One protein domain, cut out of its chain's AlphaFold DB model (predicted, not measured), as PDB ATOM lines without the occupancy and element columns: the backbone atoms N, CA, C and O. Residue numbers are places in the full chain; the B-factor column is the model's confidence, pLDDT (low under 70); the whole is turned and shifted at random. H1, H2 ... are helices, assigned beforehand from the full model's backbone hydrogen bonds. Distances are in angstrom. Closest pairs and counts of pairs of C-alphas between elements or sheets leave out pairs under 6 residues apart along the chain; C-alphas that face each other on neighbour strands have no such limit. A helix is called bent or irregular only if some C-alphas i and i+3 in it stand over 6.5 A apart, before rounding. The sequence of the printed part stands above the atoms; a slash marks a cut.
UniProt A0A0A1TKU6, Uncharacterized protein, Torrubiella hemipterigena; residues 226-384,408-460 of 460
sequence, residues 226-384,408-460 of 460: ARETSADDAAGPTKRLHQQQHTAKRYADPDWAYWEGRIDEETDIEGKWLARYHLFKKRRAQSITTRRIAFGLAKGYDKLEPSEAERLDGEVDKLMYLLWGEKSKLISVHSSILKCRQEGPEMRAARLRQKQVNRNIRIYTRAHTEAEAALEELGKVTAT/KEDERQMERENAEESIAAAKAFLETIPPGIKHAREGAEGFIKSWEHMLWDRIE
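Overview. This is residues 226 to 384 and 408 to 460 of the 460 residues of an uncharacterized protein of Torrubiella hemipterigena (UniProt A0A0A1TKU6). The model has two lobes: a long helical hairpin of H4 and H5, and a body in which H3, H6 and H7 form a bundle, with H1b and H2 packed on H3. The bent helix H1 reaches from the body to H4 with its arm H1a. The printed part has 212 residues with seven named helices, H1 to H7 in chain order, and no named strand: all helix. It is extended, with a radius of gyration of the C-alphas of 26.8 A, and spans 76 by 60 by 28 A.

Arrangement. H1, residues 226 to 250, is one helix by its hydrogen bonds but bent: C-alphas 234 and 237 are 7.1 A apart, with arms H1a, 226 to 234, and H1b, 237 to 250. H2, residues 255 to 265, forms a hairpin with H3, residues 269 to 298; closest C-alphas Ile 263 and Lys 272, 4.9 A. Residues 286 to 296 alone of H3 touch H1b; closest C-alphas Ile 293 and Leu 241, 5.9 A. H4, residues 308 to 339, and H5, residues 345 to 384, form a hairpin; closest C-alphas Leu 323 and Tyr 364, 5.5 A. Residues 311 to 319 alone of H4 touch H1a, at a steep tilt of 63 degrees; closest C-alphas Glu 315 and Arg 227, 4.8 A. H6, residues 408 to 432, and H7, residues 439 to 459, form a hairpin; closest C-alphas Ile 423 and Ile 448, 5.3 A. H3, H6 and H7 are an up and down bundle, each running against the one before: H7 touches H3 at C-alphas Ala 440 and Leu 274, their closest, 4.9 A, while H3 and H6 are close but not clearly touching. O i to N i+4 pairs are all within hydrogen-bond range except in H6, 20 of 21.

Along the chain. C-alpha 226 is at (61.466, 64.162, 131.310). H3 is 43.4 A long, H4 46.9 A, H5 58.9 A and H6 36.4 A. H7 ends at C-alpha 459, (43.038, 61.247, 106.897).

Size, cuts and confidence. Residues 385 to 407 are cut out, with 33.6 A between C-alphas 384 and 408. Of the links printed whole, none is long. Confidence is under 70 at residues 254, 382 to 384, and 459 to 460.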
ATOM      1  N   ALA A 226      62.463  63.304 131.934       95.25
ATOM      2  CA  ALA A 226      61.466  64.162 131.310       95.25
ATOM      3  C   ALA A 226      62.101  65.251 130.432       95.25
ATOM      4  O   ALA A 226      61.571  65.529 129.359       95.25
ATOM      5  N   ARG A 227      63.232  65.839 130.856       93.88
ATOM      6  CA  ARG A 227      64.002  66.805 130.055       93.88
ATOM      7  C   ARG A 227      64.659  66.177 128.842       93.88
ATOM      8  O   ARG A 227      64.647  66.788 127.784       93.88
ATOM      9  N   GLU A 228      65.275  65.011 128.992       92.00
ATOM     10  CA  GLU A 228      65.923  64.338 127.866       92.00
ATOM     11  C   GLU A 228      64.893  63.913 126.833       92.00
ATOM     12  O   GLU A 228      65.040  64.230 125.656       92.00
ATOM     13  N   THR A 229      63.794  63.304 127.279       89.81
ATOM     14  CA  THR A 229      62.710  62.911 126.380       89.81
ATOM     15  C   THR A 229      62.084  64.128 125.701       89.81
ATOM     16  O   THR A 229      61.832  64.093 124.500       89.81
ATOM     17  N   SER A 230      61.852  65.227 126.429       89.31
ATOM     18  CA  SER A 230      61.287  66.438 125.825       89.31
ATOM     19  C   SER A 230      62.266  67.130 124.876       89.31
ATOM     20  O   SER A 230      61.848  67.648 123.840       89.31
ATOM     21  N   ALA A 231      63.565  67.114 125.181       88.50
ATOM     22  CA  ALA A 231      64.606  67.603 124.285       88.50
ATOM     23  C   ALA A 231      64.690  66.750 123.016       88.50
ATOM     24  O   ALA A 231      64.851  67.302 121.931       88.50
ATOM     25  N   ASP A 232      64.524  65.435 123.135       84.75
ATOM     26  CA  ASP A 232      64.474  64.511 122.009       84.75
ATOM     27  C   ASP A 232      63.228  64.712 121.143       84.75
ATOM     28  O   ASP A 232      63.349  64.769 119.917       84.75
ATOM     29  N   ASP A 233      62.064  64.907 121.762       82.50
ATOM     30  CA  ASP A 233      60.817  65.245 121.073       82.50
ATOM     31  C   ASP A 233      60.947  66.594 120.341       82.50
ATOM     32  O   ASP A 233      60.577  66.718 119.167       82.50
ATOM     33  N   ALA A 234      61.540  67.600 120.995       82.12
ATOM     34  CA  ALA A 234      61.795  68.920 120.420       82.12
ATOM     35  C   ALA A 234      62.855  68.888 119.307       82.12
ATOM     36  O   ALA A 234      62.739  69.618 118.324       82.12
ATOM     37  N   ALA A 235      63.860  68.019 119.427       84.31
ATOM     38  CA  ALA A 235      64.854  67.755 118.391       84.31
ATOM     39  C   ALA A 235      64.315  66.839 117.283       84.31
ATOM     40  O   ALA A 235      64.965  66.701 116.247       84.31
ATOM     41  N   GLY A 236      63.138  66.230 117.454       84.75
ATOM     42  CA  GLY A 236      62.516  65.310 116.504       84.75
ATOM     43  C   GLY A 236      62.473  65.835 115.063       84.75
ATOM     44  O   GLY A 236      62.857  65.103 114.150       84.75
ATOM     45  N   PRO A 237      62.066  67.092 114.796       85.00
ATOM     46  CA  PRO A 237      62.141  67.681 113.457       85.00
ATOM     47  C   PRO A 237      63.568  67.723 112.883       85.00
ATOM     48  O   PRO A 237      63.772  67.366 111.723       85.00
ATOM     49  N   THR A 238      64.560  68.090 113.696       87.31
ATOM     50  CA  THR A 238      65.980  68.156 113.316       87.31
ATOM     51  C   THR A 238      66.568  66.767 113.071       87.31
ATOM     52  O   THR A 238      67.188  66.535 112.032       87.31
ATOM     53  N   LYS A 239      66.317  65.807 113.974       85.56
ATOM     54  CA  LYS A 239      66.722  64.399 113.824       85.56
ATOM     55  C   LYS A 239      66.115  63.795 112.555       85.56
ATOM     56  O   LYS A 239      66.846  63.220 111.752       85.56
ATOM     57  N   ARG A 240      64.811  64.004 112.311       87.69
ATOM     58  CA  ARG A 240      64.133  63.571 111.072       87.69
ATOM     59  C   ARG A 240      64.751  64.209 109.829       87.69
ATOM     60  O   ARG A 240      64.939  63.516 108.834       87.69
ATOM     61  N   LEU A 241      65.104  65.497 109.874       90.88
ATOM     62  CA  LEU A 241      65.785  66.172 108.766       90.88
ATOM     63  C   LEU A 241      67.171  65.563 108.491       90.88
ATOM     64  O   LEU A 241      67.480  65.272 107.337       90.88
ATOM     65  N   HIS A 242      67.989  65.331 109.521       89.06
ATOM     66  CA  HIS A 242      69.301  64.689 109.372       89.06
ATOM     67  C   HIS A 242      69.185  63.256 108.846       89.06
ATOM     68  O   HIS A 242      69.912  62.885 107.926       89.06
ATOM     69  N   GLN A 243      68.229  62.477 109.361       89.19
ATOM     70  CA  GLN A 243      67.946  61.135 108.860       89.19
ATOM     71  C   GLN A 243      67.572  61.183 107.376       89.19
ATOM     72  O   GLN A 243      68.159  60.466 106.575       89.19
ATOM     73  N   GLN A 244      66.681  62.093 106.974       90.94
ATOM     74  CA  GLN A 244      66.313  62.277 105.568       90.94
ATOM     75  C   GLN A 244      67.504  62.700 104.703       90.94
ATOM     76  O   GLN A 244      67.640  62.209 103.585       90.94
ATOM     77  N   GLN A 245      68.384  63.580 105.189       92.62
ATOM     78  CA  GLN A 245      69.615  63.955 104.484       92.62
ATOM     79  C   GLN A 245      70.553  62.758 104.302       92.62
ATOM     80  O   GLN A 245      71.123  62.595 103.223       92.62
ATOM     81  N   HIS A 246      70.691  61.910 105.321       89.88
ATOM     82  CA  HIS A 246      71.454  60.669 105.232       89.88
ATOM     83  C   HIS A 246      70.834  59.703 104.209       89.88
ATOM     84  O   HIS A 246      71.518  59.251 103.293       89.88
ATOM     85  N   THR A 247      69.518  59.479 104.271       87.69
ATOM     86  CA  THR A 247      68.796  58.662 103.285       87.69
ATOM     87  C   THR A 247      68.935  59.234 101.867       87.69
ATOM     88  O   THR A 247      69.131  58.486 100.916       87.69
ATOM     89  N   ALA A 248      68.897  60.560 101.694       90.38
ATOM     90  CA  ALA A 248      69.099  61.197 100.394       90.38
ATOM     91  C   ALA A 248      70.509  60.975  99.831       90.38
ATOM     92  O   ALA A 248      70.642  60.834  98.617       90.38
ATOM     93  N   LYS A 249      71.540  60.925 100.689       89.00
ATOM     94  CA  LYS A 249      72.909  60.564 100.286       89.00
ATOM     95  C   LYS A 249      72.993  59.104  99.843       89.00
ATOM     96  O   LYS A 249      73.538  58.865  98.775       89.00
ATOM     97  N   ARG A 250      72.368  58.169 100.574       84.94
ATOM     98  CA  ARG A 250      72.243  56.761 100.140       84.94
ATOM     99  C   ARG A 250      71.512  56.637  98.798       84.94
ATOM    100  O   ARG A 250      71.891  55.855  97.943       84.94
ATOM    101  N   TYR A 251      70.499  57.469  98.549       82.62
ATOM    102  CA  TYR A 251      69.857  57.535  97.232       82.62
ATOM    103  C   TYR A 251      70.674  58.277  96.167       82.62
ATOM    104  O   TYR A 251      70.229  58.319  95.026       82.62
ATOM    105  N   ALA A 252      71.800  58.907  96.492       79.81
ATOM    106  CA  ALA A 252      72.710  59.511  95.516       79.81
ATOM    107  C   ALA A 252      73.868  58.570  95.125       79.81
ATOM    108  O   ALA A 252      74.679  58.936  94.276       79.81
ATOM    109  N   ASP A 253      73.926  57.387  95.739       76.94
ATOM    110  CA  ASP A 253      74.928  56.341  95.532       76.94
ATOM    111  C   ASP A 253      74.827  55.696  94.119       76.94
ATOM    112  O   ASP A 253      73.731  55.698  93.535       76.94
ATOM    113  N   PRO A 254      75.925  55.172  93.519       68.81
ATOM    114  CA  PRO A 254      75.977  54.449  92.234       68.81
ATOM    115  C   PRO A 254      74.959  53.324  91.977       68.81
ATOM    116  O   PRO A 254      74.871  52.864  90.836       68.81
ATOM    117  N   ASP A 255      74.128  52.950  92.944       76.81
ATOM    118  CA  ASP A 255      72.930  52.108  92.795       76.81
ATOM    119  C   ASP A 255      72.083  52.418  91.539       76.81
ATOM    120  O   ASP A 255      71.446  51.547  90.941       76.81
ATOM    121  N   TRP A 256      72.070  53.676  91.095       85.88
ATOM    122  CA  TRP A 256      71.361  54.097  89.883       85.88
ATOM    123  C   TRP A 256      71.995  53.533  88.621       85.88
ATOM    124  O   TRP A 256      71.285  53.055  87.738       85.88
ATOM    125  N   ALA A 257      73.325  53.573  88.557       88.31
ATOM    126  CA  ALA A 257      74.085  53.025  87.448       88.31
ATOM    127  C   ALA A 257      73.941  51.501  87.393       88.31
ATOM    128  O   ALA A 257      73.896  50.949  86.297       88.31
ATOM    129  N   TYR A 258      73.784  50.836  88.546       91.69
ATOM    130  CA  TYR A 258      73.467  49.408  88.606       91.69
ATOM    131  C   TYR A 258      72.131  49.097  87.914       91.69
ATOM    132  O   TYR A 258      72.088  48.291  86.984       91.69
ATOM    133  N   TRP A 259      71.038  49.768  88.297       92.69
ATOM    134  CA  TRP A 259      69.730  49.506  87.682       92.69
ATOM    135  C   TRP A 259      69.651  49.979  86.225       92.69
ATOM    136  O   TRP A 259      69.002  49.320  85.414       92.69
ATOM    137  N   GLU A 260      70.314  51.082  85.864       93.88
ATOM    138  CA  GLU A 260      70.423  51.532  84.469       93.88
ATOM    139  C   GLU A 260      71.228  50.539  83.616       93.88
ATOM    140  O   GLU A 260      70.764  50.157  82.542       93.88
ATOM    141  N   GLY A 261      72.354  50.033  84.126       94.06
ATOM    142  CA  GLY A 261      73.142  48.978  83.485       94.06
ATOM    143  C   GLY A 261      72.340  47.691  83.299       94.06
ATOM    144  O   GLY A 261      72.288  47.154  82.193       94.06
ATOM    145  N   ARG A 262      71.593  47.257  84.324       95.00
ATOM    146  CA  ARG A 262      70.705  46.086  84.222       95.00
ATOM    147  C   ARG A 262      69.638  46.226  83.140       95.00
ATOM    148  O   ARG A 262      69.286  45.233  82.515       95.00
ATOM    149  N   ILE A 263      69.116  47.425  82.884       96.25
ATOM    150  CA  ILE A 263      68.139  47.634  81.797       96.25
ATOM    151  C   ILE A 263      68.768  47.351  80.420       96.25
ATOM    152  O   ILE A 263      68.083  46.836  79.521       96.25
ATOM    153  N   ASP A 264      70.046  47.690  80.253       95.06
ATOM    154  CA  ASP A 264      70.791  47.497  79.009       95.06
ATOM    155  C   ASP A 264      71.293  46.054  78.848       95.06
ATOM    156  O   ASP A 264      71.196  45.499  77.750       95.06
ATOM    157  N   GLU A 265      71.772  45.443  79.935       95.00
ATOM    158  CA  GLU A 265      72.334  44.086  79.970       95.00
ATOM    159  C   GLU A 265      71.282  42.984  79.882       95.00
ATOM    160  O   GLU A 265      71.515  41.954  79.243       95.00
ATOM    161  N   GLU A 266      70.125  43.188  80.512       95.50
ATOM    162  CA  GLU A 266      69.088  42.169  80.557       95.50
ATOM    163  C   GLU A 266      68.618  41.834  79.137       95.50
ATOM    164  O   GLU A 266      68.520  42.695  78.260       95.50
ATOM    165  N   THR A 267      68.347  40.564  78.861       95.44
ATOM    166  CA  THR A 267      67.880  40.150  77.521       95.44
ATOM    167  C   THR A 267      66.400  39.827  77.526       95.44
ATOM    168  O   THR A 267      65.723  40.021  76.511       95.44
ATOM    169  N   ASP A 268      65.891  39.406  78.679       96.31
ATOM    170  CA  ASP A 268      64.489  39.126  78.880       96.31
ATOM    171  C   ASP A 268      63.672  40.412  79.082       96.31
ATOM    172  O   ASP A 268      64.081  41.374  79.737       96.31
ATOM    173  N   ILE A 269      62.481  40.439  78.486       95.88
ATOM    174  CA  ILE A 269      61.612  41.610  78.560       95.88
ATOM    175  C   ILE A 269      61.064  41.806  79.981       95.88
ATOM    176  O   ILE A 269      60.904  42.954  80.393       95.88
ATOM    177  N   GLU A 270      60.830  40.726  80.738       96.56
ATOM    178  CA  GLU A 270      60.368  40.800  82.130       96.56
ATOM    179  C   GLU A 270      61.428  41.465  83.005       96.56
ATOM    180  O   GLU A 270      61.150  42.475  83.656       96.56
ATOM    181  N   GLY A 271      62.661  40.952  82.951       94.94
ATOM    182  CA  GLY A 271      63.778  41.478  83.731       94.94
ATOM    183  C   GLY A 271      64.052  42.960  83.445       94.94
ATOM    184  O   GLY A 271      64.259  43.740  84.376       94.94
ATOM    185  N   LYS A 272      63.943  43.402  82.179       97.19
ATOM    186  CA  LYS A 272      64.079  44.830  81.825       97.19
ATOM    187  C   LYS A 272      63.040  45.704  82.503       97.19
ATOM    188  O   LYS A 272      63.354  46.803  82.963       97.19
ATOM    189  N   TRP A 273      61.786  45.265  82.513       97.50
ATOM    190  CA  TRP A 273      60.709  46.030  83.132       97.50
ATOM    191  C   TRP A 273      60.774  45.993  84.654       97.50
ATOM    192  O   TRP A 273      60.460  47.006  85.280       97.50
ATOM    193  N   LEU A 274      61.249  44.893  85.239       95.81
ATOM    194  CA  LEU A 274      61.529  44.816  86.668       95.81
ATOM    195  C   LEU A 274      62.628  45.813  87.067       95.81
ATOM    196  O   LEU A 274      62.410  46.635  87.954       95.81
ATOM    197  N   ALA A 275      63.752  45.849  86.344       95.75
ATOM    198  CA  ALA A 275      64.815  46.831  86.577       95.75
ATOM    199  C   ALA A 275      64.312  48.284  86.435       95.75
ATOM    200  O   ALA A 275      64.606  49.142  87.271       95.75
ATOM    201  N   ARG A 276      63.461  48.562  85.432       96.88
ATOM    202  CA  ARG A 276      62.787  49.870  85.285       96.88
ATOM    203  C   ARG A 276      61.883  50.212  86.466       96.88
ATOM    204  O   ARG A 276      61.824  51.379  86.850       96.88
ATOM    205  N   TYR A 277      61.174  49.233  87.021       95.94
ATOM    206  CA  TYR A 277      60.316  49.428  88.186       95.94
ATOM    207  C   TYR A 277      61.130  49.758  89.448       95.94
ATOM    208  O   TYR A 277      60.792  50.716  90.146       95.94
ATOM    209  N   HIS A 278      62.247  49.067  89.701       94.06
ATOM    210  CA  HIS A 278      63.147  49.412  90.811       94.06
ATOM    211  C   HIS A 278      63.722  50.826  90.661       94.06
ATOM    212  O   HIS A 278      63.672  51.620  91.608       94.06
ATOM    213  N   LEU A 279      64.165  51.189  89.453       94.50
ATOM    214  CA  LEU A 279      64.630  52.546  89.158       94.50
ATOM    215  C   LEU A 279      63.519  53.591  89.378       94.50
ATOM    216  O   LEU A 279      63.775  54.670  89.917       94.50
ATOM    217  N   PHE A 280      62.271  53.273  89.014       95.50
ATOM    218  CA  PHE A 280      61.105  54.108  89.305       95.50
ATOM    219  C   PHE A 280      60.885  54.292  90.820       95.50
ATOM    220  O   PHE A 280      60.771  55.439  91.264       95.50
ATOM    221  N   LYS A 281      60.884  53.212  91.622       94.00
ATOM    222  CA  LYS A 281      60.745  53.288  93.093       94.00
ATOM    223  C   LYS A 281      61.824  54.187  93.701       94.00
ATOM    224  O   LYS A 281      61.494  55.106  94.448       94.00
ATOM    225  N   LYS A 282      63.096  53.965  93.344       91.88
ATOM    226  CA  LYS A 282      64.243  54.733  93.867       91.88
ATOM    227  C   LYS A 282      64.137  56.220  93.499       91.88
ATOM    228  O   LYS A 282      64.265  57.074  94.375       91.88
ATOM    229  N   ARG A 283      63.774  56.553  92.250       93.50
ATOM    230  CA  ARG A 283      63.521  57.947  91.816       93.50
ATOM    231  C   ARG A 283      62.399  58.616  92.612       93.50
ATOM    232  O   ARG A 283      62.518  59.786  92.983       93.50
ATOM    233  N   ARG A 284      61.310  57.895  92.901       94.00
ATOM    234  CA  ARG A 284      60.218  58.417  93.738       94.00
ATOM    235  C   ARG A 284      60.656  58.627  95.182       94.00
ATOM    236  O   ARG A 284      60.413  59.707  95.718       94.00
ATOM    237  N   ALA A 285      61.343  57.657  95.779       91.06
ATOM    238  CA  ALA A 285      61.865  57.766  97.139       91.06
ATOM    239  C   ALA A 285      62.824  58.960  97.291       91.06
ATOM    240  O   ALA A 285      62.685  59.742  98.236       91.06
ATOM    241  N   GLN A 286      63.716  59.176  96.317       93.00
ATOM    242  CA  GLN A 286      64.594  60.344  96.288       93.00
ATOM    243  C   GLN A 286      63.786  61.646  96.190       93.00
ATOM    244  O   GLN A 286      63.977  62.537  97.013       93.00
ATOM    245  N   SER A 287      62.834  61.748  95.253       93.88
ATOM    246  CA  SER A 287      62.009  62.954  95.081       93.88
ATOM    247  C   SER A 287      61.232  63.330  96.348       93.88
ATOM    248  O   SER A 287      61.143  64.512  96.685       93.88
ATOM    249  N   ILE A 288      60.659  62.349  97.050       92.31
ATOM    250  CA  ILE A 288      59.927  62.575  98.307       92.31
ATOM    251  C   ILE A 288      60.894  63.041  99.395       92.31
ATOM    252  O   ILE A 288      60.632  64.037 100.071       92.31
ATOM    253  N   THR A 289      62.034  62.362  99.528       92.00
ATOM    254  CA  THR A 289      63.069  62.715 100.507       92.00
ATOM    255  C   THR A 289      63.590  64.135 100.273       92.00
ATOM    256  O   THR A 289      63.639  64.927 101.209       92.00
ATOM    257  N   THR A 290      63.882  64.522  99.027       94.38
ATOM    258  CA  THR A 290      64.317  65.885  98.681       94.38
ATOM    259  C   THR A 290      63.275  66.939  99.054       94.38
ATOM    260  O   THR A 290      63.642  67.994  99.571       94.38
ATOM    261  N   ARG A 291      61.978  66.674  98.842       93.69
ATOM    262  CA  ARG A 291      60.910  67.598  99.264       93.69
ATOM    263  C   ARG A 291      60.807  67.720 100.773       93.69
ATOM    264  O   ARG A 291      60.683  68.836 101.262       93.69
ATOM    265  N   ARG A 292      60.892  66.603 101.503       92.94
ATOM    266  CA  ARG A 292      60.880  66.611 102.972       92.94
ATOM    267  C   ARG A 292      62.069  67.396 103.537       92.94
ATOM    268  O   ARG A 292      61.870  68.241 104.405       92.94
ATOM    269  N   ILE A 293      63.262  67.227 102.959       93.56
ATOM    270  CA  ILE A 293      64.442  68.035 103.304       93.56
ATOM    271  C   ILE A 293      64.186  69.517 103.019       93.56
ATOM    272  O   ILE A 293      64.431  70.360 103.879       93.56
ATOM    273  N   ALA A 294      63.680  69.853 101.829       94.69
ATOM    274  CA  ALA A 294      63.395  71.239 101.459       94.69
ATOM    275  C   ALA A 294      62.357  71.883 102.392       94.69
ATOM    276  O   ALA A 294      62.527  73.035 102.785       94.69
ATOM    277  N   PHE A 295      61.323  71.135 102.783       93.00
ATOM    278  CA  PHE A 295      60.331  71.564 103.767       93.00
ATOM    279  C   PHE A 295      60.971  71.818 105.135       93.00
ATOM    280  O   PHE A 295      60.803  72.905 105.685       93.00
ATOM    281  N   GLY A 296      61.765  70.873 105.651       91.00
ATOM    282  CA  GLY A 296      62.446  71.027 106.940       91.00
ATOM    283  C   GLY A 296      63.412  72.215 106.970       91.00
ATOM    284  O   GLY A 296      63.405  72.994 107.921       91.00
ATOM    285  N   LEU A 297      64.178  72.426 105.893       93.25
ATOM    286  CA  LEU A 297      65.049  73.598 105.742       93.25
ATOM    287  C   LEU A 297      64.252  74.906 105.653       93.25
ATOM    288  O   LEU A 297      64.647  75.907 106.246       93.25
ATOM    289  N   ALA A 298      63.116  74.920 104.949       92.56
ATOM    290  CA  ALA A 298      62.250  76.098 104.868       92.56
ATOM    291  C   ALA A 298      61.615  76.455 106.223       92.56
ATOM    292  O   ALA A 298      61.379  77.633 106.494       92.56
ATOM    293  N   LYS A 299      61.373  75.454 107.077       90.50
ATOM    294  CA  LYS A 299      60.921  75.629 108.465       90.50
ATOM    295  C   LYS A 299      62.066  75.937 109.443       90.50
ATOM    296  O   LYS A 299      61.797  76.267 110.593       90.50
ATOM    297  N   GLY A 300      63.325  75.882 108.999       91.38
ATOM    298  CA  GLY A 300      64.502  76.164 109.826       91.38
ATOM    299  C   GLY A 300      64.838  75.066 110.837       91.38
ATOM    300  O   GLY A 300      65.483  75.350 111.845       91.38
ATOM    301  N   TYR A 301      64.402  73.822 110.591       88.81
ATOM    302  CA  TYR A 301      64.669  72.678 111.476       88.81
ATOM    303  C   TYR A 301      66.169  72.410 111.655       88.81
ATOM    304  O   TYR A 301      66.575  71.906 112.690       88.81
ATOM    305  N   ASP A 302      67.022  72.829 110.718       89.44
ATOM    306  CA  ASP A 302      68.483  72.731 110.825       89.44
ATOM    307  C   ASP A 302      69.099  73.605 111.932       89.44
ATOM    308  O   ASP A 302      70.255  73.406 112.298       89.44
ATOM    309  N   LYS A 303      68.356  74.590 112.451       87.00
ATOM    310  CA  LYS A 303      68.847  75.584 113.425       87.00
ATOM    311  C   LYS A 303      68.027  75.637 114.709       87.00
ATOM    312  O   LYS A 303      68.258  76.515 115.540       87.00
ATOM    313  N   LEU A 304      67.049  74.751 114.851       82.19
ATOM    314  CA  LEU A 304      66.209  74.676 116.035       82.19
ATOM    315  C   LEU A 304      66.971  73.951 117.143       82.19
ATOM    316  O   LEU A 304      66.930  72.730 117.258       82.19
ATOM    317  N   GLU A 305      67.685  74.730 117.950       82.81
ATOM    318  CA  GLU A 305      68.052  74.314 119.297       82.81
ATOM    319  C   GLU A 305      66.946  74.781 120.248       82.81
ATOM    320  O   GLU A 305      66.694  75.990 120.317       82.81
ATOM    321  N   PRO A 306      66.269  73.869 120.969       82.56
ATOM    322  CA  PRO A 306      65.255  74.273 121.926       82.56
ATOM    323  C   PRO A 306      65.912  75.120 123.014       82.56
ATOM    324  O   PRO A 306      66.910  74.717 123.621       82.56
ATOM    325  N   SER A 307      65.354  76.304 123.245       87.12
ATOM    326  CA  SER A 307      65.767  77.188 124.328       87.12
ATOM    327  C   SER A 307      65.535  76.528 125.687       87.12
ATOM    328  O   SER A 307      64.710  75.628 125.830       87.12
ATOM    329  N   GLU A 308      66.225  77.003 126.725       88.38
ATOM    330  CA  GLU A 308      66.047  76.464 128.080       88.38
ATOM    331  C   GLU A 308      64.591  76.568 128.569       88.38
ATOM    332  O   GLU A 308      64.102  75.681 129.261       88.38
ATOM    333  N   ALA A 309      63.871  77.619 128.162       87.44
ATOM    334  CA  ALA A 309      62.454  77.769 128.477       87.44
ATOM    335  C   ALA A 309      61.593  76.696 127.797       87.44
ATOM    336  O   ALA A 309      60.740  76.115 128.453       87.44
ATOM    337  N   GLU A 310      61.847  76.394 126.520       84.44
ATOM    338  CA  GLU A 310      61.137  75.335 125.786       84.44
ATOM    339  C   GLU A 310      61.460  73.943 126.342       84.44
ATOM    340  O   GLU A 310      60.579  73.092 126.421       84.44
ATOM    341  N   ARG A 311      62.702  73.710 126.790       89.38
ATOM    342  CA  ARG A 311      63.089  72.455 127.458       89.38
ATOM    343  C   ARG A 311      62.358  72.266 128.784       89.38
ATOM    344  O   ARG A 311      61.865  71.174 129.053       89.38
ATOM    345  N   LEU A 312      62.284  73.317 129.605       91.06
ATOM    346  CA  LEU A 312      61.562  73.291 130.880       91.06
ATOM    347  C   LEU A 312      60.047  73.149 130.682       91.06
ATOM    348  O   LEU A 312      59.412  72.408 131.425       91.06
ATOM    349  N   ASP A 313      59.473  73.815 129.682       86.69
ATOM    350  CA  ASP A 313      58.058  73.656 129.324       86.69
ATOM    351  C   ASP A 313      57.762  72.210 128.889       86.69
ATOM    352  O   ASP A 313      56.869  71.557 129.430       86.69
ATOM    353  N   GLY A 314      58.615  71.645 128.027       89.00
ATOM    354  CA  GLY A 314      58.541  70.240 127.636       89.00
ATOM    355  C   GLY A 314      58.724  69.261 128.807       89.00
ATOM    356  O   GLY A 314      58.042  68.238 128.860       89.00
ATOM    357  N   GLU A 315      59.602  69.566 129.771       94.75
ATOM    358  CA  GLU A 315      59.734  68.799 131.024       94.75
ATOM    359  C   GLU A 315      58.418  68.812 131.821       94.75
ATOM    360  O   GLU A 315      57.967  67.752 132.259       94.75
ATOM    361  N   VAL A 316      57.787  69.982 131.999       93.56
ATOM    362  CA  VAL A 316      56.508  70.125 132.723       93.56
ATOM    363  C   VAL A 316      55.416  69.289 132.057       93.56
ATOM    364  O   VAL A 316      54.769  68.478 132.730       93.56
ATOM    365  N   ASP A 317      55.258  69.411 130.739       87.00
ATOM    366  CA  ASP A 317      54.267  68.654 129.971       87.00
ATOM    367  C   ASP A 317      54.499  67.141 130.064       87.00
ATOM    368  O   ASP A 317      53.565  66.366 130.314       87.00
ATOM    369  N   LYS A 318      55.756  66.701 129.933       92.94
ATOM    370  CA  LYS A 318      56.115  65.284 130.046       92.94
ATOM    371  C   LYS A 318      55.823  64.740 131.445       92.94
ATOM    372  O   LYS A 318      55.227  63.667 131.574       92.94
ATOM    373  N   LEU A 319      56.170  65.480 132.498       94.75
ATOM    374  CA  LEU A 319      55.873  65.096 133.882       94.75
ATOM    375  C   LEU A 319      54.366  65.051 134.152       94.75
ATOM    376  O   LEU A 319      53.900  64.146 134.848       94.75
ATOM    377  N   MET A 320      53.591  65.981 133.590       92.69
ATOM    378  CA  MET A 320      52.131  65.976 133.697       92.69
ATOM    379  C   MET A 320      51.535  64.717 133.054       92.69
ATOM    380  O   MET A 320      50.671  64.067 133.652       92.69
ATOM    381  N   TYR A 321      52.020  64.344 131.866       90.12
ATOM    382  CA  TYR A 321      51.615  63.121 131.175       90.12
ATOM    383  C   TYR A 321      51.928  61.865 132.006       90.12
ATOM    384  O   TYR A 321      51.039  61.042 132.241       90.12
ATOM    385  N   LEU A 322      53.155  61.744 132.526       92.88
ATOM    386  CA  LEU A 322      53.568  60.613 133.371       92.88
ATOM    387  C   LEU A 322      52.737  60.530 134.663       92.88
ATOM    388  O   LEU A 322      52.250  59.457 135.031       92.88
ATOM    389  N   LEU A 323      52.478  61.671 135.311       94.06
ATOM    390  CA  LEU A 323      51.604  61.758 136.482       94.06
ATOM    391  C   LEU A 323      50.180  61.269 136.176       94.06
ATOM    392  O   LEU A 323      49.556  60.598 137.004       94.06
ATOM    393  N   TRP A 324      49.640  61.614 135.006       91.38
ATOM    394  CA  TRP A 324      48.326  61.144 134.576       91.38
ATOM    395  C   TRP A 324      48.312  59.631 134.314       91.38
ATOM    396  O   TRP A 324      47.362  58.951 134.718       91.38
ATOM    397  N   GLY A 325      49.389  59.087 133.741       90.44
ATOM    398  CA  GLY A 325      49.601  57.647 133.598       90.44
ATOM    399  C   GLY A 325      49.538  56.914 134.942       90.44
ATOM    400  O   GLY A 325      48.747  55.983 135.109       90.44
ATOM    401  N   GLU A 326      50.276  57.384 135.952       94.50
ATOM    402  CA  GLU A 326      50.258  56.781 137.295       94.50
ATOM    403  C   GLU A 326      48.888  56.902 137.985       94.50
ATOM    404  O   GLU A 326      48.406  55.951 138.610       94.50
ATOM    405  N   LYS A 327      48.189  58.036 137.829       91.94
ATOM    406  CA  LYS A 327      46.803  58.184 138.317       91.94
ATOM    407  C   LYS A 327      45.856  57.183 137.651       91.94
ATOM    408  O   LYS A 327      44.976  56.639 138.319       91.94
ATOM    409  N   SER A 328      46.049  56.904 136.365       90.44
ATOM    410  CA  SER A 328      45.259  55.919 135.621       90.44
ATOM    411  C   SER A 328      45.541  54.492 136.105       90.44
ATOM    412  O   SER A 328      44.602  53.733 136.367       90.44
ATOM    413  N   LYS A 329      46.814  54.149 136.358       91.75
ATOM    414  CA  LYS A 329      47.199  52.880 137.008       91.75
ATOM    415  C   LYS A 329      46.521  52.718 138.373       91.75
ATOM    416  O   LYS A 329      46.004  51.642 138.671       91.75
ATOM    417  N   LEU A 330      46.435  53.781 139.181       94.69
ATOM    418  CA  LEU A 330      45.766  53.733 140.490       94.69
ATOM    419  C   LEU A 330      44.280  53.351 140.378       94.69
ATOM    420  O   LEU A 330      43.787  52.580 141.204       94.69
ATOM    421  N   ILE A 331      43.572  53.848 139.357       91.75
ATOM    422  CA  ILE A 331      42.167  53.492 139.090       91.75
ATOM    423  C   ILE A 331      42.045  52.000 138.743       91.75
ATOM    424  O   ILE A 331      41.155  51.316 139.260       91.75
ATOM    425  N   SER A 332      42.958  51.478 137.919       92.31
ATOM    426  CA  SER A 332      43.010  50.051 137.567       92.31
ATOM    427  C   SER A 332      43.271  49.164 138.794       92.31
ATOM    428  O   SER A 332      42.538  48.202 139.057       92.31
ATOM    429  N   VAL A 333      44.245  49.538 139.629       93.44
ATOM    430  CA  VAL A 333      44.550  48.827 140.880       93.44
ATOM    431  C   VAL A 333      43.360  48.872 141.843       93.44
ATOM    432  O   VAL A 333      42.992  47.845 142.414       93.44
ATOM    433  N   HIS A 334      42.700  50.025 141.996       95.00
ATOM    434  CA  HIS A 334      41.512  50.141 142.843       95.00
ATOM    435  C   HIS A 334      40.375  49.236 142.357       95.00
ATOM    436  O   HIS A 334      39.749  48.538 143.155       95.00
ATOM    437  N   SER A 335      40.162  49.182 141.042       93.88
ATOM    438  CA  SER A 335      39.181  48.287 140.423       93.88
ATOM    439  C   SER A 335      39.498  46.815 140.705       93.88
ATOM    440  O   SER A 335      38.593  46.038 141.004       93.88
ATOM    441  N   SER A 336      40.776  46.435 140.680       92.88
ATOM    442  CA  SER A 336      41.231  45.077 141.013       92.88
ATOM    443  C   SER A 336      40.980  44.731 142.486       92.88
ATOM    444  O   SER A 336      40.455  43.662 142.792       92.88
ATOM    445  N   ILE A 337      41.246  45.668 143.405       95.19
ATOM    446  CA  ILE A 337      40.950  45.500 144.838       95.19
ATOM    447  C   ILE A 337      39.445  45.308 145.070       95.19
ATOM    448  O   ILE A 337      39.061  44.438 145.848       95.19
ATOM    449  N   LEU A 338      38.588  46.083 144.395       95.19
ATOM    450  CA  LEU A 338      37.130  45.971 144.532       95.19
ATOM    451  C   LEU A 338      36.572  44.645 143.991       95.19
ATOM    452  O   LEU A 338      35.552  44.166 144.487       95.19
ATOM    453  N   LYS A 339      37.224  44.042 142.987       95.75
ATOM    454  CA  LYS A 339      36.846  42.724 142.450       95.75
ATOM    455  C   LYS A 339      37.204  41.576 143.400       95.75
ATOM    456  O   LYS A 339      36.518  40.552 143.394       95.75
ATOM    457  N   CYS A 340      38.228  41.743 144.237       94.25
ATOM    458  CA  CYS A 340      38.639  40.735 145.211       94.25
ATOM    459  C   CYS A 340      37.570  40.578 146.307       94.25
ATOM    460  O   CYS A 340      37.406  41.438 147.170       94.25
ATOM    461  N   ARG A 341      36.838  39.456 146.296       90.12
ATOM    462  CA  ARG A 341      35.746  39.195 147.256       90.12
ATOM    463  C   ARG A 341      36.230  38.829 148.661       90.12
ATOM    464  O   ARG A 341      35.465  38.964 149.612       90.12
ATOM    465  N   GLN A 342      37.455  38.322 148.790       92.62
ATOM    466  CA  GLN A 342      38.037  37.851 150.048       92.62
ATOM    467  C   GLN A 342      39.496  38.298 150.156       92.62
ATOM    468  O   GLN A 342      40.159  38.532 149.145       92.62
ATOM    469  N   GLU A 343      40.001  38.418 151.386       92.44
ATOM    470  CA  GLU A 343      41.417  38.707 151.618       92.44
ATOM    471  C   GLU A 343      42.269  37.486 151.236       92.44
ATOM    472  O   GLU A 343      42.385  36.526 151.993       92.44
ATOM    473  N   GLY A 344      42.860  37.528 150.041       93.94
ATOM    474  CA  GLY A 344      43.753  36.499 149.507       93.94
ATOM    475  C   GLY A 344      45.102  37.062 149.038       93.94
ATOM    476  O   GLY A 344      45.363  38.257 149.214       93.94
ATOM    477  N   PRO A 345      45.967  36.216 148.447       89.50
ATOM    478  CA  PRO A 345      47.233  36.637 147.840       89.50
ATOM    479  C   PRO A 345      47.058  37.779 146.829       89.50
ATOM    480  O   PRO A 345      47.726  38.799 146.961       89.50
ATOM    481  N   GLU A 346      46.068  37.680 145.937       91.31
ATOM    482  CA  GLU A 346      45.752  38.710 144.934       91.31
ATOM    483  C   GLU A 346      45.430  40.073 145.562       91.31
ATOM    484  O   GLU A 346      45.952  41.107 145.145       91.31
ATOM    485  N   MET A 347      44.610  40.101 146.622       93.88
ATOM    486  CA  MET A 347      44.281  41.354 147.308       93.88
ATOM    487  C   MET A 347      45.518  41.956 147.991       93.88
ATOM    488  O   MET A 347      45.667  43.179 148.027       93.88
ATOM    489  N   ARG A 348      46.413  41.122 148.540       92.19
ATOM    490  CA  ARG A 348      47.675  41.593 149.127       92.19
ATOM    491  C   ARG A 348      48.582  42.192 148.054       92.19
ATOM    492  O   ARG A 348      49.035  43.320 148.249       92.19
ATOM    493  N   ALA A 349      48.759  41.514 146.923       91.44
ATOM    494  CA  ALA A 349      49.518  42.017 145.781       91.44
ATOM    495  C   ALA A 349      48.950  43.341 145.250       91.44
ATOM    496  O   ALA A 349      49.673  44.327 145.113       91.44
ATOM    497  N   ALA A 350      47.628  43.428 145.069       93.50
ATOM    498  CA  ALA A 350      46.967  44.655 144.635       93.50
ATOM    499  C   ALA A 350      47.156  45.813 145.637       93.50
ATOM    500  O   ALA A 350      47.378  46.954 145.232       93.50
ATOM    501  N   ARG A 351      47.143  45.543 146.952       94.88
ATOM    502  CA  ARG A 351      47.462  46.549 147.987       94.88
ATOM    503  C   ARG A 351      48.932  46.984 147.944       94.88
ATOM    504  O   ARG A 351      49.213  48.152 148.216       94.88
ATOM    505  N   LEU A 352      49.864  46.087 147.620       92.69
ATOM    506  CA  LEU A 352      51.275  46.439 147.416       92.69
ATOM    507  C   LEU A 352      51.443  47.332 146.179       92.69
ATOM    508  O   LEU A 352      51.989  48.428 146.310       92.69
ATOM    509  N   ARG A 353      50.854  46.950 145.034       92.81
ATOM    510  CA  ARG A 353      50.789  47.789 143.821       92.81
ATOM    511  C   ARG A 353      50.196  49.165 144.127       92.81
ATOM    512  O   ARG A 353      50.739  50.183 143.716       92.81
ATOM    513  N   GLN A 354      49.133  49.224 144.930       95.75
ATOM    514  CA  GLN A 354      48.515  50.488 145.331       95.75
ATOM    515  C   GLN A 354      49.480  51.389 146.115       95.75
ATOM    516  O   GLN A 354      49.499  52.601 145.898       95.75
ATOM    517  N   LYS A 355      50.266  50.834 147.047       95.62
ATOM    518  CA  LYS A 355      51.273  51.607 147.792       95.62
ATOM    519  C   LYS A 355      52.352  52.148 146.859       95.62
ATOM    520  O   LYS A 355      52.681  53.328 146.969       95.62
ATOM    521  N   GLN A 356      52.824  51.317 145.931       92.75
ATOM    522  CA  GLN A 356      53.859  51.690 144.973       92.75
ATOM    523  C   GLN A 356      53.386  52.798 144.020       92.75
ATOM    524  O   GLN A 356      54.010  53.854 143.945       92.75
ATOM    525  N   VAL A 357      52.211  52.646 143.402       93.44
ATOM    526  CA  VAL A 357      51.623  53.686 142.535       93.44
ATOM    527  C   VAL A 357      51.400  54.996 143.300       93.44
ATOM    528  O   VAL A 357      51.694  56.077 142.800       93.44
ATOM    529  N   ASN A 358      50.938  54.938 144.554       96.31
ATOM    530  CA  ASN A 358      50.794  56.150 145.365       96.31
ATOM    531  C   ASN A 358      52.133  56.834 145.670       96.31
ATOM    532  O   ASN A 358      52.164  58.060 145.772       96.31
ATOM    533  N   ARG A 359      53.221  56.073 145.851       95.56
ATOM    534  CA  ARG A 359      54.571  56.633 145.992       95.56
ATOM    535  C   ARG A 359      54.970  57.346 144.703       95.56
ATOM    536  O   ARG A 359      55.300  58.526 144.767       95.56
ATOM    537  N   ASN A 360      54.834  56.683 143.556       94.44
ATOM    538  CA  ASN A 360      55.144  57.259 142.247       94.44
ATOM    539  C   ASN A 360      54.361  58.556 141.994       94.44
ATOM    540  O   ASN A 360      54.957  59.569 141.644       94.44
ATOM    541  N   ILE A 361      53.048  58.581 142.267       96.25
ATOM    542  CA  ILE A 361      52.219  59.795 142.142       96.25
ATOM    543  C   ILE A 361      52.801  60.957 142.956       96.25
ATOM    544  O   ILE A 361      52.804  62.089 142.474       96.25
ATOM    545  N   ARG A 362      53.298  60.710 144.177       97.81
ATOM    546  CA  ARG A 362      53.922  61.763 144.998       97.81
ATOM    547  C   ARG A 362      55.224  62.264 144.382       97.81
ATOM    548  O   ARG A 362      55.414  63.475 144.348       97.81
ATOM    549  N   ILE A 363      56.070  61.357 143.889       97.50
ATOM    550  CA  ILE A 363      57.325  61.699 143.203       97.50
ATOM    551  C   ILE A 363      57.034  62.563 141.974       97.50
ATOM    552  O   ILE A 363      57.521  63.687 141.908       97.50
ATOM    553  N   TYR A 364      56.164  62.113 141.065       96.31
ATOM    554  CA  TYR A 364      55.815  62.873 139.859       96.31
ATOM    555  C   TYR A 364      55.124  64.202 140.166       96.31
ATOM    556  O   TYR A 364      55.405  65.198 139.513       96.31
ATOM    557  N   THR A 365      54.257  64.253 141.184       97.56
ATOM    558  CA  THR A 365      53.633  65.519 141.605       97.56
ATOM    559  C   THR A 365      54.692  66.509 142.091       97.56
ATOM    560  O   THR A 365      54.663  67.670 141.701       97.56
ATOM    561  N   ARG A 366      55.643  66.057 142.920       98.25
ATOM    562  CA  ARG A 366      56.730  66.908 143.415       98.25
ATOM    563  C   ARG A 366      57.648  67.361 142.278       98.25
ATOM    564  O   ARG A 366      57.930  68.549 142.192       98.25
ATOM    565  N   ALA A 367      58.041  66.446 141.393       97.69
ATOM    566  CA  ALA A 367      58.835  66.749 140.206       97.69
ATOM    567  C   ALA A 367      58.166  67.806 139.319       97.69
ATOM    568  O   ALA A 367      58.806  68.789 138.962       97.69
ATOM    569  N   HIS A 368      56.870  67.644 139.035       96.50
ATOM    570  CA  HIS A 368      56.087  68.602 138.258       96.50
ATOM    571  C   HIS A 368      56.070  69.986 138.913       96.50
ATOM    572  O   HIS A 368      56.392  70.973 138.264       96.50
ATOM    573  N   THR A 369      55.765  70.070 140.212       97.19
ATOM    574  CA  THR A 369      55.752  71.354 140.933       97.19
ATOM    575  C   THR A 369      57.127  72.032 140.948       97.19
ATOM    576  O   THR A 369      57.210  73.251 140.817       97.19
ATOM    577  N   GLU A 370      58.215  71.272 141.102       97.62
ATOM    578  CA  GLU A 370      59.575  71.822 141.043       97.62
ATOM    579  C   GLU A 370      59.964  72.279 139.624       97.62
ATOM    580  O   GLU A 370      60.678  73.274 139.480       97.62
ATOM    581  N   ALA A 371      59.484  71.595 138.580       95.81
ATOM    582  CA  ALA A 371      59.662  72.002 137.186       95.81
ATOM    583  C   ALA A 371      58.870  73.280 136.854       95.81
ATOM    584  O   ALA A 371      59.444  74.222 136.310       95.81
ATOM    585  N   GLU A 372      57.604  73.374 137.274       93.75
ATOM    586  CA  GLU A 372      56.781  74.587 137.131       93.75
ATOM    587  C   GLU A 372      57.426  75.794 137.824       93.75
ATOM    588  O   GLU A 372      57.483  76.886 137.259       93.75
ATOM    589  N   ALA A 373      57.953  75.603 139.038       95.75
ATOM    590  CA  ALA A 373      58.635  76.664 139.772       95.75
ATOM    591  C   ALA A 373      59.907  77.144 139.050       95.75
ATOM    592  O   ALA A 373      60.156  78.350 138.993       95.75
ATOM    593  N   ALA A 374      60.687  76.222 138.472       95.12
ATOM    594  CA  ALA A 374      61.873  76.558 137.682       95.12
ATOM    595  C   ALA A 374      61.511  77.337 136.405       95.12
ATOM    596  O   ALA A 374      62.163  78.333 136.082       95.12
ATOM    597  N   LEU A 375      60.435  76.937 135.718       91.94
ATOM    598  CA  LEU A 375      59.913  77.648 134.549       91.94
ATOM    599  C   LEU A 375      59.425  79.061 134.917       91.94
ATOM    600  O   LEU A 375      59.753  80.033 134.232       91.94
ATOM    601  N   GLU A 376      58.703  79.208 136.032       91.38
ATOM    602  CA  GLU A 376      58.248  80.512 136.529       91.38
ATOM    603  C   GLU A 376      59.430  81.429 136.899       91.38
ATOM    604  O   GLU A 376      59.408  82.632 136.614       91.38
ATOM    605  N   GLU A 377      60.480  80.883 137.520       93.38
ATOM    606  CA  GLU A 377      61.700  81.623 137.853       93.38
ATOM    607  C   GLU A 377      62.421  82.120 136.592       93.38
ATOM    608  O   GLU A 377      62.767  83.303 136.510       93.38
ATOM    609  N   LEU A 378      62.550  81.272 135.569       90.94
ATOM    610  CA  LEU A 378      63.126  81.662 134.281       90.94
ATOM    611  C   LEU A 378      62.292  82.762 133.592       90.94
ATOM    612  O   LEU A 378      62.839  83.734 133.057       90.94
ATOM    613  N   GLY A 379      60.960  82.677 133.678       86.38
ATOM    614  CA  GLY A 379      60.036  83.716 133.210       86.38
ATOM    615  C   GLY A 379      60.215  85.064 133.927       86.38
ATOM    616  O   GLY A 379      60.166  86.127 133.304       86.38
ATOM    617  N   LYS A 380      60.497  85.056 135.236       80.06
ATOM    618  CA  LYS A 380      60.786  86.282 136.008       80.06
ATOM    619  C   LYS A 380      62.127  86.905 135.624       80.06
ATOM    620  O   LYS A 380      62.220  88.133 135.509       80.06
ATOM    621  N   VAL A 381      63.157  86.084 135.411       72.94
ATOM    622  CA  VAL A 381      64.482  86.550 134.970       72.94
ATOM    623  C   VAL A 381      64.373  87.247 133.613       72.94
ATOM    624  O   VAL A 381      64.868  88.364 133.450       72.94
ATOM    625  N   THR A 382      63.642  86.653 132.670       65.69
ATOM    626  CA  THR A 382      63.444  87.243 131.338       65.69
ATOM    627  C   THR A 382      62.618  88.534 131.382       65.69
ATOM    628  O   THR A 382      62.979  89.506 130.715       65.69
ATOM    629  N   ALA A 383      61.587  88.614 132.232       61.34
ATOM    630  CA  ALA A 383      60.797  89.836 132.423       61.34
ATOM    631  C   ALA A 383      61.606  90.995 133.045       61.34
ATOM    632  O   ALA A 383      61.420  92.151 132.670       61.34
ATOM    633  N   THR A 384      62.539  90.705 133.959       60.38
ATOM    634  CA  THR A 384      63.333  91.741 134.654       60.38
ATOM    635  C   THR A 384      64.400  92.368 133.745       60.38
ATOM    636  O   THR A 384      64.777  93.527 133.929       60.38
ATOM    637  N   LYS A 408      52.238  71.423 111.824       84.75
ATOM    638  CA  LYS A 408      51.740  70.038 111.746       84.75
ATOM    639  C   LYS A 408      50.753  69.838 110.596       84.75
ATOM    640  O   LYS A 408      50.790  68.804 109.938       84.75
ATOM    641  N   GLU A 409      49.871  70.802 110.357       90.94
ATOM    642  CA  GLU A 409      48.919  70.746 109.244       90.94
ATOM    643  C   GLU A 409      49.627  70.879 107.885       90.94
ATOM    644  O   GLU A 409      49.351  70.103 106.974       90.94
ATOM    645  N   ASP A 410      50.594  71.792 107.768       91.38
ATOM    646  CA  ASP A 410      51.440  71.948 106.583       91.38
ATOM    647  C   ASP A 410      52.224  70.649 106.299       91.38
ATOM    648  O   ASP A 410      52.332  70.231 105.145       91.38
ATOM    649  N   GLU A 411      52.746  69.986 107.341       88.62
ATOM    650  CA  GLU A 411      53.429  68.690 107.230       88.62
ATOM    651  C   GLU A 411      52.470  67.604 106.718       88.62
ATOM    652  O   GLU A 411      52.778  66.940 105.726       88.62
ATOM    653  N   ARG A 412      51.275  67.469 107.312       90.00
ATOM    654  CA  ARG A 412      50.252  66.504 106.861       90.00
ATOM    655  C   ARG A 412      49.829  66.744 105.416       90.00
ATOM    656  O   ARG A 412      49.727  65.794 104.640       90.00
ATOM    657  N   GLN A 413      49.608  68.003 105.043       93.62
ATOM    658  CA  GLN A 413      49.224  68.379 103.688       93.62
ATOM    659  C   GLN A 413      50.330  68.040 102.680       93.62
ATOM    660  O   GLN A 413      50.046  67.434 101.649       93.62
ATOM    661  N   MET A 414      51.593  68.346 102.993       93.88
ATOM    662  CA  MET A 414      52.732  67.955 102.156       93.88
ATOM    663  C   MET A 414      52.811  66.429 101.993       93.88
ATOM    664  O   MET A 414      53.081  65.925 100.901       93.88
ATOM    665  N   GLU A 415      52.616  65.670 103.069       90.81
ATOM    666  CA  GLU A 415      52.661  64.211 103.015       90.81
ATOM    667  C   GLU A 415      51.521  63.622 102.180       90.81
ATOM    668  O   GLU A 415      51.759  62.709 101.385       90.81
ATOM    669  N   ARG A 416      50.321  64.197 102.284       91.94
ATOM    670  CA  ARG A 416      49.182  63.862 101.429       91.94
ATOM    671  C   ARG A 416      49.477  64.136  99.955       91.94
ATOM    672  O   ARG A 416      49.285  63.252  99.125       91.94
ATOM    673  N   GLU A 417      49.990  65.320  99.626       94.62
ATOM    674  CA  GLU A 417      50.359  65.683  98.250       94.62
ATOM    675  C   GLU A 417      51.438  64.747  97.683       94.62
ATOM    676  O   GLU A 417      51.349  64.301  96.538       94.62
ATOM    677  N   ASN A 418      52.437  64.385  98.494       92.62
ATOM    678  CA  ASN A 418      53.471  63.430  98.100       92.62
ATOM    679  C   ASN A 418      52.901  62.034  97.822       92.62
ATOM    680  O   ASN A 418      53.359  61.369  96.885       92.62
ATOM    681  N   ALA A 419      51.925  61.586  98.608       92.06
ATOM    682  CA  ALA A 419      51.269  60.303  98.409       92.06
ATOM    683  C   ALA A 419      50.378  60.302  97.157       92.06
ATOM    684  O   ALA A 419      50.524  59.426  96.304       92.06
ATOM    685  N   GLU A 420      49.533  61.325  96.986       95.50
ATOM    686  CA  GLU A 420      48.683  61.497  95.800       95.50
ATOM    687  C   GLU A 420      49.523  61.548  94.510       95.50
ATOM    688  O   GLU A 420      49.217  60.857  93.531       95.50
ATOM    689  N   GLU A 421      50.637  62.288  94.511       96.19
ATOM    690  CA  GLU A 421      51.549  62.332  93.365       96.19
ATOM    691  C   GLU A 421      52.244  60.988  93.116       96.19
ATOM    692  O   GLU A 421      52.439  60.598  91.964       96.19
ATOM    693  N   SER A 422      52.619  60.259  94.169       94.31
ATOM    694  CA  SER A 422      53.274  58.952  94.026       94.31
ATOM    695  C   SER A 422      52.327  57.905  93.446       94.31
ATOM    696  O   SER A 422      52.735  57.144  92.569       94.31
ATOM    697  N   ILE A 423      51.053  57.928  93.845       95.00
ATOM    698  CA  ILE A 423      49.995  57.103  93.251       95.00
ATOM    699  C   ILE A 423      49.795  57.470  91.780       95.00
ATOM    700  O   ILE A 423      49.750  56.582  90.928       95.00
ATOM    701  N   ALA A 424      49.702  58.763  91.457       97.62
ATOM    702  CA  ALA A 424      49.540  59.218  90.078       97.62
ATOM    703  C   ALA A 424      50.732  58.804  89.196       97.62
ATOM    704  O   ALA A 424      50.540  58.293  88.093       97.62
ATOM    705  N   ALA A 425      51.961  58.960  89.698       96.69
ATOM    706  CA  ALA A 425      53.178  58.558  89.000       96.69
ATOM    707  C   ALA A 425      53.260  57.036  88.804       96.69
ATOM    708  O   ALA A 425      53.660  56.586  87.733       96.69
ATOM    709  N   ALA A 426      52.850  56.243  89.798       96.25
ATOM    710  CA  ALA A 426      52.825  54.787  89.695       96.25
ATOM    711  C   ALA A 426      51.751  54.296  88.715       96.25
ATOM    712  O   ALA A 426      52.020  53.391  87.930       96.25
ATOM    713  N   LYS A 427      50.573  54.936  88.684       97.38
ATOM    714  CA  LYS A 427      49.527  54.672  87.678       97.38
ATOM    715  C   LYS A 427      50.029  54.987  86.267       97.38
ATOM    716  O   LYS A 427      49.900  54.153  85.378       97.38
ATOM    717  N   ALA A 428      50.687  56.131  86.082       97.94
ATOM    718  CA  ALA A 428      51.309  56.479  84.806       97.94
ATOM    719  C   ALA A 428      52.421  55.490  84.411       97.94
ATOM    720  O   ALA A 428      52.509  55.104  83.250       97.94
ATOM    721  N   PHE A 429      53.251  55.039  85.361       97.56
ATOM    722  CA  PHE A 429      54.264  54.012  85.108       97.56
ATOM    723  C   PHE A 429      53.624  52.683  84.691       97.56
ATOM    724  O   PHE A 429      54.035  52.111  83.682       97.56
ATOM    725  N   LEU A 430      52.582  52.235  85.396       97.19
ATOM    726  CA  LEU A 430      51.832  51.010  85.102       97.19
ATOM    727  C   LEU A 430      51.268  51.004  83.671       97.19
ATOM    728  O   LEU A 430      51.337  49.979  82.999       97.19
ATOM    729  N   GLU A 431      50.784  52.147  83.171       97.56
ATOM    730  CA  GLU A 431      50.306  52.299  81.786       97.56
ATOM    731  C   GLU A 431      51.410  52.115  80.729       97.56
ATOM    732  O   GLU A 431      51.117  51.774  79.582       97.56
ATOM    733  N   THR A 432      52.683  52.310  81.094       97.62
ATOM    734  CA  THR A 432      53.810  52.084  80.176       97.62
ATOM    735  C   THR A 432      54.207  50.614  80.055       97.62
ATOM    736  O   THR A 432      54.889  50.251  79.094       97.62
ATOM    737  N   ILE A 433      53.779  49.763  80.994       96.94
ATOM    738  CA  ILE A 433      54.186  48.359  81.057       96.94
ATOM    739  C   ILE A 433      53.368  47.522  80.047       96.94
ATOM    740  O   ILE A 433      52.135  47.540  80.087       96.94
ATOM    741  N   PRO A 434      54.004  46.746  79.144       97.75
ATOM    742  CA  PRO A 434      53.297  45.906  78.182       97.75
ATOM    743  C   PRO A 434      52.379  44.865  78.851       97.75
ATOM    744  O   PRO A 434      52.731  44.315  79.896       97.75
ATOM    745  N   PRO A 435      51.243  44.494  78.224       92.06
ATOM    746  CA  PRO A 435      50.212  43.652  78.842       92.06
ATOM    747  C   PRO A 435      50.610  42.191  79.139       92.06
ATOM    748  O   PRO A 435      49.776  41.445  79.639       92.06
ATOM    749  N   GLY A 436      51.852  41.779  78.870       94.94
ATOM    750  CA  GLY A 436      52.383  40.450  79.198       94.94
ATOM    751  C   GLY A 436      53.420  40.428  80.322       94.94
ATOM    752  O   GLY A 436      53.877  39.344  80.661       94.94
ATOM    753  N   ILE A 437      53.791  41.589  80.871       97.38
ATOM    754  CA  ILE A 437      54.792  41.683  81.938       97.38
ATOM    755  C   ILE A 437      54.092  41.573  83.284       97.38
ATOM    756  O   ILE A 437      53.205  42.376  83.565       97.38
ATOM    757  N   LYS A 438      54.448  40.586  84.102       96.19
ATOM    758  CA  LYS A 438      53.713  40.259  85.328       96.19
ATOM    759  C   LYS A 438      54.300  40.974  86.547       96.19
ATOM    760  O   LYS A 438      53.624  41.811  87.137       96.19
ATOM    761  N   HIS A 439      55.564  40.723  86.869       94.69
ATOM    762  CA  HIS A 439      56.197  41.138  88.124       94.69
ATOM    763  C   HIS A 439      56.280  42.662  88.257       94.69
ATOM    764  O   HIS A 439      55.939  43.217  89.296       94.69
ATOM    765  N   ALA A 440      56.653  43.374  87.189       94.19
ATOM    766  CA  ALA A 440      56.709  44.838  87.228       94.19
ATOM    767  C   ALA A 440      55.317  45.479  87.392       94.19
ATOM    768  O   ALA A 440      55.193  46.536  88.011       94.19
ATOM    769  N   ARG A 441      54.263  44.848  86.846       97.56
ATOM    770  CA  ARG A 441      52.878  45.311  87.026       97.56
ATOM    771  C   ARG A 441      52.397  45.046  88.442       97.56
ATOM    772  O   ARG A 441      51.896  45.971  89.066       97.56
ATOM    773  N   GLU A 442      52.601  43.832  88.948       95.19
ATOM    774  CA  GLU A 442      52.256  43.456  90.323       95.19
ATOM    775  C   GLU A 442      52.968  44.359  91.334       95.19
ATOM    776  O   GLU A 442      52.318  44.913  92.216       95.19
ATOM    777  N   GLY A 443      54.263  44.629  91.140       93.94
ATOM    778  CA  GLY A 443      55.008  45.581  91.960       93.94
ATOM    779  C   GLY A 443      54.433  47.002  91.897       93.94
ATOM    780  O   GLY A 443      54.271  47.659  92.928       93.94
ATOM    781  N   ALA A 444      54.095  47.511  90.709       95.75
ATOM    782  CA  ALA A 444      53.494  48.842  90.574       95.75
ATOM    783  C   ALA A 444      52.097  48.926  91.217       95.75
ATOM    784  O   ALA A 444      51.783  49.919  91.871       95.75
ATOM    785  N   GLU A 445      51.280  47.883  91.084       96.38
ATOM    786  CA  GLU A 445      49.966  47.778  91.725       96.38
ATOM    787  C   GLU A 445      50.080  47.664  93.252       96.38
ATOM    788  O   GLU A 445      49.346  48.347  93.968       96.38
ATOM    789  N   GLY A 446      51.025  46.866  93.760       92.69
ATOM    790  CA  GLY A 446      51.337  46.768  95.188       92.69
ATOM    791  C   GLY A 446      51.798  48.105  95.768       92.69
ATOM    792  O   GLY A 446      51.290  48.547  96.797       92.69
ATOM    793  N   PHE A 447      52.664  48.821  95.046       93.50
ATOM    794  CA  PHE A 447      53.085  50.172  95.417       93.50
ATOM    795  C   PHE A 447      51.896  51.142  95.487       93.50
ATOM    796  O   PHE A 447      51.773  51.883  96.459       93.50
ATOM    797  N   ILE A 448      50.989  51.124  94.502       95.44
ATOM    798  CA  ILE A 448      49.771  51.953  94.526       95.44
ATOM    799  C   ILE A 448      48.927  51.640  95.764       95.44
ATOM    800  O   ILE A 448      48.550  52.569  96.472       95.44
ATOM    801  N   LYS A 449      48.666  50.357  96.047       92.81
ATOM    802  CA  LYS A 449      47.862  49.936  97.204       92.81
ATOM    803  C   LYS A 449      48.480  50.384  98.529       92.81
ATOM    804  O   LYS A 449      47.762  50.907  99.374       92.81
ATOM    805  N   SER A 450      49.797  50.231  98.689       88.31
ATOM    806  CA  SER A 450      50.525  50.671  99.888       88.31
ATOM    807  C   SER A 450      50.371  52.179 100.127       88.31
ATOM    808  O   SER A 450      50.035  52.610 101.230       88.31
ATOM    809  N   TRP A 451      50.515  52.998  99.081       91.31
ATOM    810  CA  TRP A 451      50.332  54.448  99.196       91.31
ATOM    811  C   TRP A 451      48.870  54.872  99.369       91.31
ATOM    812  O   TRP A 451      48.602  55.841 100.076       91.31
ATOM    813  N   GLU A 452      47.920  54.165  98.749       91.75
ATOM    814  CA  GLU A 452      46.489  54.388  98.982       91.75
ATOM    815  C   GLU A 452      46.141  54.101 100.450       91.75
ATOM    816  O   GLU A 452      45.460  54.912 101.070       91.75
ATOM    817  N   HIS A 453      46.673  53.026 101.040       85.38
ATOM    818  CA  HIS A 453      46.500  52.722 102.462       85.38
ATOM    819  C   HIS A 453      47.100  53.804 103.372       85.38
ATOM    820  O   HIS A 453      46.409  54.294 104.260       85.38
ATOM    821  N   MET A 454      48.326  54.265 103.091       81.00
ATOM    822  CA  MET A 454      48.965  55.350 103.850       81.00
ATOM    823  C   MET A 454      48.155  56.659 103.816       81.00
ATOM    824  O   MET A 454      48.145  57.407 104.795       81.00
ATOM    825  N   LEU A 455      47.485  56.961 102.697       87.12
ATOM    826  CA  LEU A 455      46.571  58.104 102.612       87.12
ATOM    827  C   LEU A 455      45.351  57.930 103.513       87.12
ATOM    828  O   LEU A 455      44.943  58.900 104.147       87.12
ATOM    829  N   TRP A 456      44.773  56.729 103.568       84.88
ATOM    830  CA  TRP A 456      43.617  56.446 104.419       84.88
ATOM    831  C   TRP A 456      43.955  56.598 105.905       84.88
ATOM    832  O   TRP A 456      43.265  57.347 106.591       84.88
ATOM    833  N   ASP A 457      45.062  56.013 106.364       77.69
ATOM    834  CA  ASP A 457      45.466  56.030 107.782       77.69
ATOM    835  C   ASP A 457      45.793  57.430 108.322       77.69
ATOM    836  O   ASP A 457      45.822  57.646 109.529       77.69
ATOM    837  N   ARG A 458      46.087  58.389 107.438       73.94
ATOM    838  CA  ARG A 458      46.465  59.762 107.815       73.94
ATOM    839  C   ARG A 458      45.340  60.783 107.676       73.94
ATOM    840  O   ARG A 458      45.520  61.930 108.087       73.94
ATOM    841  N   ILE A 459      44.230  60.401 107.047       68.75
ATOM    842  CA  ILE A 459      43.038  61.247 106.897       68.75
ATOM    843  C   ILE A 459      42.071  61.052 108.079       68.75
ATOM    844  O   ILE A 459      41.311  61.977 108.379       68.75
ATOM    845  N   GLU A 460      42.109  59.893 108.741       53.09
ATOM    846  CA  GLU A 460      41.410  59.621 110.010       53.09
ATOM    847  C   GLU A 460      42.208  60.120 111.225       53.09
ATOM    848  O   GLU A 460      41.556  60.647 112.162       53.09
TER     849      GLU A 460